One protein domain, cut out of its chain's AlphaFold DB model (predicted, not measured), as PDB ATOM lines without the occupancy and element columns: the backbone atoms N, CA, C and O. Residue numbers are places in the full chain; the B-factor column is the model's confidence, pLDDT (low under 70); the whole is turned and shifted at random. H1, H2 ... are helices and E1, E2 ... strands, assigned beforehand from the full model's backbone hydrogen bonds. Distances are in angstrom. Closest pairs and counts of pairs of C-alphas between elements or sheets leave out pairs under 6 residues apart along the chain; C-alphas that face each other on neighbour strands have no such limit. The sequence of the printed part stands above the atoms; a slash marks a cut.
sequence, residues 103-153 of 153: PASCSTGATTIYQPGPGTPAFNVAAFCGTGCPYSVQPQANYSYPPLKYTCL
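What this domain is: This is residues 103 to 153 of the 153 residues of an uncharacterized protein of Cellvibrio sp (UniProt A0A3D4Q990). With little regular structure, this is a small three-stranded antiparallel sheet, order E1, E3, E2, with short helix H1 over one face; the E2 to E3 loop makes one end of the long axis. The 51 printed residues hold E1, H1, E2 and E3 in chain order, class mixed, 19 residues in named elements. It is only just compact, close to loose, radius of gyration of the C-alphas 11.4 A, spans 34 by 20 by 13 A.

How they stand to each other: E3, residues 148 to 152, is antiparallel to E1, residues 111 to 114; N 112 and O 150, 3.0 A, are within hydrogen-bond range. E3 and E2, residues 135 to 139, form a hairpin; N 136 and O 151, 2.8 A, are within range. H1, residues 125 to 129, is over E3, height over the sheet 8.3 A; closest C-alphas Cys 129 and Cys 152, 5.4 A. Its O i to N i+4 pair is within range. E1, H1, E2 form a split strand-helix-strand unit, E3 between its same-way strands, crossover right-handed.

Where its parts are: E2 spans 13.5 A, E3 12.9 A, E1 10.0 A, H1 5.9 A, first to last C-alpha. E1 begins at C-alpha 111 (241.864, 303.250, 187.111); E3 ends at C-alpha 152 (246.939, 300.462, 184.019).

The domain as a whole: The farthest C-alphas, Ala 104 and Tyr 143, are 35.1 A apart. The printed part has no cut; no link is long. Residues 103 to 104 have pLDDT under 70.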
ATOM      1  N   PRO A 103     248.943 292.632 192.162       65.38
ATOM      2  CA  PRO A 103     248.234 291.902 191.128       65.38
ATOM      3  C   PRO A 103     249.141 290.832 190.503       65.38
ATOM      4  O   PRO A 103     250.270 291.127 190.112       65.38
ATOM      5  N   ALA A 104     248.650 289.589 190.419       66.88
ATOM      6  CA  ALA A 104     249.382 288.472 189.808       66.88
ATOM      7  C   ALA A 104     249.588 288.656 188.290       66.88
ATOM      8  O   ALA A 104     250.475 288.048 187.696       66.88
ATOM      9  N   SER A 105     248.774 289.510 187.676       80.00
ATOM     10  CA  SER A 105     248.845 289.939 186.284       80.00
ATOM     11  C   SER A 105     248.627 291.448 186.206       80.00
ATOM     12  O   SER A 105     248.106 292.051 187.148       80.00
ATOM     13  N   CYS A 106     248.968 292.059 185.071       82.06
ATOM     14  CA  CYS A 106     248.661 293.467 184.858       82.06
ATOM     15  C   CYS A 106     247.160 293.714 184.985       82.06
ATOM     16  O   CYS A 106     246.350 293.044 184.346       82.06
ATOM     17  N   SER A 107     246.793 294.664 185.845       84.00
ATOM     18  CA  SER A 107     245.396 295.053 186.070       84.00
ATOM     19  C   SER A 107     244.911 295.997 184.968       84.00
ATOM     20  O   SER A 107     244.386 297.069 185.257       84.00
ATOM     21  N   THR A 108     245.145 295.640 183.704       85.50
ATOM     22  CA  THR A 108     244.857 296.465 182.522       85.50
ATOM     23  C   THR A 108     243.419 296.988 182.546       85.50
ATOM     24  O   THR A 108     242.472 296.246 182.802       85.50
ATOM     25  N   GLY A 109     243.251 298.291 182.318       82.44
ATOM     26  CA  GLY A 109     241.962 298.983 182.389       82.44
ATOM     27  C   GLY A 109     241.550 299.444 183.793       82.44
ATOM     28  O   GLY A 109     240.631 300.257 183.909       82.44
ATOM     29  N   ALA A 110     242.231 299.005 184.860       85.06
ATOM     30  CA  ALA A 110     241.995 299.534 186.199       85.06
ATOM     31  C   ALA A 110     242.422 301.004 186.274       85.06
ATOM     32  O   ALA A 110     243.492 301.390 185.793       85.06
ATOM     33  N   THR A 111     241.582 301.827 186.905       88.50
ATOM     34  CA  THR A 111     241.864 303.250 187.111       88.50
ATOM     35  C   THR A 111     241.714 303.640 188.571       88.50
ATOM     36  O   THR A 111     240.878 303.093 189.286       88.50
ATOM     37  N   THR A 112     242.537 304.582 189.021       87.94
ATOM     38  CA  THR A 112     242.398 305.202 190.340       87.94
ATOM     39  C   THR A 112     242.826 306.660 190.287       87.94
ATOM     40  O   THR A 112     243.606 307.055 189.419       87.94
ATOM     41  N   ILE A 113     242.304 307.472 191.200       88.19
ATOM     42  CA  ILE A 113     242.668 308.879 191.339       88.19
ATOM     43  C   ILE A 113     243.405 309.031 192.660       88.19
ATOM     44  O   ILE A 113     242.893 308.674 193.717       88.19
ATOM     45  N   TYR A 114     244.610 309.580 192.593       87.50
ATOM     46  CA  TYR A 114     245.424 309.874 193.757       87.50
ATOM     47  C   TYR A 114     245.613 311.381 193.880       87.50
ATOM     48  O   TYR A 114     245.971 312.049 192.913       87.50
ATOM     49  N   GLN A 115     245.381 311.905 195.079       86.88
ATOM     50  CA  GLN A 115     245.564 313.313 195.397       86.88
ATOM     51  C   GLN A 115     246.967 313.519 195.990       86.88
ATOM     52  O   GLN A 115     247.166 313.196 197.163       86.88
ATOM     53  N   PRO A 116     247.944 314.040 195.224       81.88
ATOM     54  CA  PRO A 116     249.222 314.435 195.796       81.88
ATOM     55  C   PRO A 116     249.045 315.673 196.684       81.88
ATOM     56  O   PRO A 116     248.125 316.474 196.497       81.88
ATOM     57  N   GLY A 117     249.953 315.850 197.636       81.25
ATOM     58  CA  GLY A 117     250.025 317.030 198.483       81.25
ATOM     59  C   GLY A 117     251.207 316.985 199.456       81.25
ATOM     60  O   GLY A 117     251.900 315.971 199.576       81.25
ATOM     61  N   PRO A 118     251.467 318.084 200.176       80.38
ATOM     62  CA  PRO A 118     252.468 318.097 201.235       80.38
ATOM     63  C   PRO A 118     252.120 317.052 202.306       80.38
ATOM     64  O   PRO A 118     251.039 317.088 202.884       80.38
ATOM     65  N   GLY A 119     253.025 316.102 202.558       75.88
ATOM     66  CA  GLY A 119     252.824 315.042 203.554       75.88
ATOM     67  C   GLY A 119     251.950 313.864 203.105       75.88
ATOM     68  O   GLY A 119     251.735 312.949 203.897       75.88
ATOM     69  N   THR A 120     251.471 313.829 201.853       72.44
ATOM     70  CA  THR A 120     250.760 312.648 201.338       72.44
ATOM     71  C   THR A 120     251.756 311.531 201.004       72.44
ATOM     72  O   THR A 120     252.733 311.789 200.293       72.44
ATOM     73  N   PRO A 121     251.534 310.285 201.456       75.00
ATOM     74  CA  PRO A 121     252.423 309.166 201.151       75.00
ATOM     75  C   PRO A 121     252.413 308.863 199.652       75.00
ATOM     76  O   PRO A 121     251.341 308.838 199.050       75.00
ATOM     77  N   ALA A 122     253.584 308.619 199.056       78.38
ATOM     78  CA  ALA A 122     253.719 308.370 197.622       78.38
ATOM     79  C   ALA A 122     252.824 307.210 197.149       78.38
ATOM     80  O   ALA A 122     252.789 306.142 197.765       78.38
ATOM     81  N   PHE A 123     252.110 307.414 196.041       82.56
ATOM     82  CA  PHE A 123     251.272 306.378 195.448       82.56
ATOM     83  C   PHE A 123     252.126 305.238 194.880       82.56
ATOM     84  O   PHE A 123     252.986 305.457 194.026       82.56
ATOM     85  N   ASN A 124     251.875 304.008 195.329       84.75
ATOM     86  CA  ASN A 124     252.572 302.830 194.826       84.75
ATOM     87  C   ASN A 124     251.832 302.243 193.615       84.75
ATOM     88  O   ASN A 124     250.973 301.371 193.755       84.75
ATOM     89  N   VAL A 125     252.199 302.705 192.418       82.06
ATOM     90  CA  VAL A 125     251.610 302.238 191.151       82.06
ATOM     91  C   VAL A 125     251.821 300.740 190.943       82.06
ATOM     92  O   VAL A 125     250.926 300.068 190.450       82.06
ATOM     93  N   ALA A 126     252.962 300.184 191.359       80.44
ATOM     94  CA  ALA A 126     253.236 298.757 191.203       80.44
ATOM     95  C   ALA A 126     252.321 297.889 192.084       80.44
ATOM     96  O   ALA A 126     251.989 296.767 191.713       80.44
ATOM     97  N   ALA A 127     251.888 298.393 193.243       80.12
ATOM     98  CA  ALA A 127     250.878 297.723 194.064       80.12
ATOM     99  C   ALA A 127     249.470 297.806 193.451       80.12
ATOM    100  O   ALA A 127     248.633 296.962 193.746       80.12
ATOM    101  N   PHE A 128     249.213 298.799 192.595       83.06
ATOM    102  CA  PHE A 128     247.922 298.991 191.936       83.06
ATOM    103  C   PHE A 128     247.825 298.275 190.580       83.06
ATOM    104  O   PHE A 128     246.878 297.534 190.346       83.06
ATOM    105  N   CYS A 129     248.809 298.458 189.698       83.62
ATOM    106  CA  CYS A 129     248.812 297.900 188.345       83.62
ATOM    107  C   CYS A 129     249.502 296.540 188.223       83.62
ATOM    108  O   CYS A 129     249.223 295.824 187.263       83.62
ATOM    109  N   GLY A 130     250.372 296.180 189.171       82.19
ATOM    110  CA  GLY A 130     251.298 295.049 189.064       82.19
ATOM    111  C   GLY A 130     252.728 295.499 188.734       82.19
ATOM    112  O   GLY A 130     252.951 296.561 188.147       82.19
ATOM    113  N   THR A 131     253.725 294.706 189.137       82.88
ATOM    114  CA  THR A 131     255.142 294.998 188.851       82.88
ATOM    115  C   THR A 131     255.440 294.849 187.365       82.88
ATOM    116  O   THR A 131     255.122 293.826 186.770       82.88
ATOM    117  N   GLY A 132     256.089 295.857 186.774       82.12
ATOM    118  CA  GLY A 132     256.469 295.851 185.357       82.12
ATOM    119  C   GLY A 132     255.310 296.114 184.392       82.12
ATOM    120  O   GLY A 132     255.515 296.090 183.182       82.12
ATOM    121  N   CYS A 133     254.112 296.385 184.911       85.75
ATOM    122  CA  CYS A 133     252.945 296.658 184.090       85.75
ATOM    123  C   CYS A 133     252.955 298.102 183.582       85.75
ATOM    124  O   CYS A 133     253.218 299.023 184.366       85.75
ATOM    125  N   PRO A 134     252.670 298.320 182.288       89.75
ATOM    126  CA  PRO A 134     252.581 299.661 181.744       89.75
ATOM    127  C   PRO A 134     251.406 300.405 182.388       89.75
ATOM    128  O   PRO A 134     250.388 299.821 182.759       89.75
ATOM    129  N   TYR A 135     251.554 301.714 182.550       91.88
ATOM    130  CA  TYR A 135     250.510 302.576 183.088       91.88
ATOM    131  C   TYR A 135     250.601 303.963 182.454       91.88
ATOM    132  O   TYR A 135     251.659 304.392 181.997       91.88
ATOM    133  N   SER A 136     249.483 304.678 182.448       92.69
ATOM    134  CA  SER A 136     249.414 306.091 182.094       92.69
ATOM    135  C   SER A 136     248.989 306.918 183.303       92.69
ATOM    136  O   SER A 136     248.260 306.446 184.179       92.69
ATOM    137  N   VAL A 137     249.469 308.160 183.351       91.06
ATOM    138  CA  VAL A 137     249.145 309.130 184.400       91.06
ATOM    139  C   VAL A 137     248.608 310.387 183.737       91.06
ATOM    140  O   VAL A 137     249.246 310.933 182.840       91.06
ATOM    141  N   GLN A 138     247.434 310.843 184.168       90.25
ATOM    142  CA  GLN A 138     246.773 312.027 183.625       90.25
ATOM    143  C   GLN A 138     246.390 312.991 184.757       90.25
ATOM    144  O   GLN A 138     245.568 312.623 185.606       90.25
ATOM    145  N   PRO A 139     246.928 314.222 184.791       87.88
ATOM    146  CA  PRO A 139     246.467 315.235 185.733       87.88
ATOM    147  C   PRO A 139     245.009 315.603 185.435       87.88
ATOM    148  O   PRO A 139     244.629 315.805 184.285       87.88
ATOM    149  N   GLN A 140     244.182 315.667 186.477       85.69
ATOM    150  CA  GLN A 140     242.755 315.995 186.369       85.69
ATOM    151  C   GLN A 140     242.477 317.497 186.526       85.69
ATOM    152  O   GLN A 140     241.345 317.936 186.345       85.69
ATOM    153  N   ALA A 141     243.488 318.291 186.885       81.25
ATOM    154  CA  ALA A 141     243.352 319.726 187.087       81.25
ATOM    155  C   ALA A 141     244.683 320.471 186.881       81.25
ATOM    156  O   ALA A 141     245.745 319.854 186.847       81.25
ATOM    157  N   ASN A 142     244.618 321.803 186.783       76.19
ATOM    158  CA  ASN A 142     245.770 322.690 186.576       76.19
ATOM    159  C   ASN A 142     246.087 323.509 187.842       76.19
ATOM    160  O   ASN A 142     245.873 324.718 187.882       76.19
ATOM    161  N   TYR A 143     246.576 322.853 188.893       81.81
ATOM    162  CA  TYR A 143     247.120 323.499 190.097       81.81
ATOM    163  C   TYR A 143     248.359 322.742 190.589       81.81
ATOM    164  O   TYR A 143     248.663 321.681 190.059       81.81
ATOM    165  N   SER A 144     249.084 323.269 191.583       73.62
ATOM    166  CA  SER A 144     250.406 322.758 191.999       73.62
ATOM    167  C   SER A 144     250.431 321.298 192.480       73.62
ATOM    168  O   SER A 144     251.493 320.685 192.486       73.62
ATOM    169  N   TYR A 145     249.282 320.732 192.860       79.81
ATOM    170  CA  TYR A 145     249.137 319.342 193.307       79.81
ATOM    171  C   TYR A 145     247.868 318.704 192.733       79.81
ATOM    172  O   TYR A 145     246.951 318.371 193.482       79.81
ATOM    173  N   PRO A 146     247.751 318.579 191.404       84.31
ATOM    174  CA  PRO A 146     246.501 318.167 190.797       84.31
ATOM    175  C   PRO A 146     246.227 316.687 191.091       84.31
ATOM    176  O   PRO A 146     247.177 315.908 191.194       84.31
ATOM    177  N   PRO A 147     244.956 316.259 191.187       86.88
ATOM    178  CA  PRO A 147     244.629 314.858 191.353       86.88
ATOM    179  C   PRO A 147     245.128 314.131 190.106       86.88
ATOM    180  O   PRO A 147     244.865 314.551 188.977       86.88
ATOM    181  N   LEU A 148     245.882 313.061 190.301       89.06
ATOM    182  CA  LEU A 148     246.466 312.280 189.226       89.06
ATOM    183  C   LEU A 148     245.614 311.036 189.015       89.06
ATOM    184  O   LEU A 148     245.450 310.228 189.928       89.06
ATOM    185  N   LYS A 149     245.082 310.872 187.804       89.25
ATOM    186  CA  LYS A 149     244.426 309.638 187.383       89.25
ATOM    187  C   LYS A 149     245.479 308.668 186.863       89.25
ATOM    188  O   LYS A 149     246.125 308.944 185.856       89.25
ATOM    189  N   TYR A 150     245.616 307.532 187.529       90.25
ATOM    190  CA  TYR A 150     246.434 306.405 187.096       90.25
ATOM    191  C   TYR A 150     245.551 305.405 186.358       90.25
ATOM    192  O   TYR A 150     244.474 305.069 186.846       90.25
ATOM    193  N   THR A 151     246.001 304.940 185.194       89.75
ATOM    194  CA  THR A 151     245.330 303.902 184.400       89.75
ATOM    195  C   THR A 151     246.342 302.833 184.031       89.75
ATOM    196  O   THR A 151     247.345 303.148 183.395       89.75
ATOM    197  N   CYS A 152     246.098 301.587 184.417       90.25
ATOM    198  CA  CYS A 152     246.939 300.462 184.019       90.25
ATOM    199  C   CYS A 152     246.669 300.117 182.547       90.25
ATOM    200  O   CYS A 152     245.506 300.066 182.135       90.25
ATOM    201  N   LEU A 153     247.732 299.924 181.765       88.69
ATOM    202  CA  LEU A 153     247.686 299.680 180.320       88.69
ATOM    203  C   LEU A 153     247.798 298.192 179.970       88.69
ATOM    204  O   LEU A 153     248.164 297.378 180.849       88.69
TER     205      LEU A 153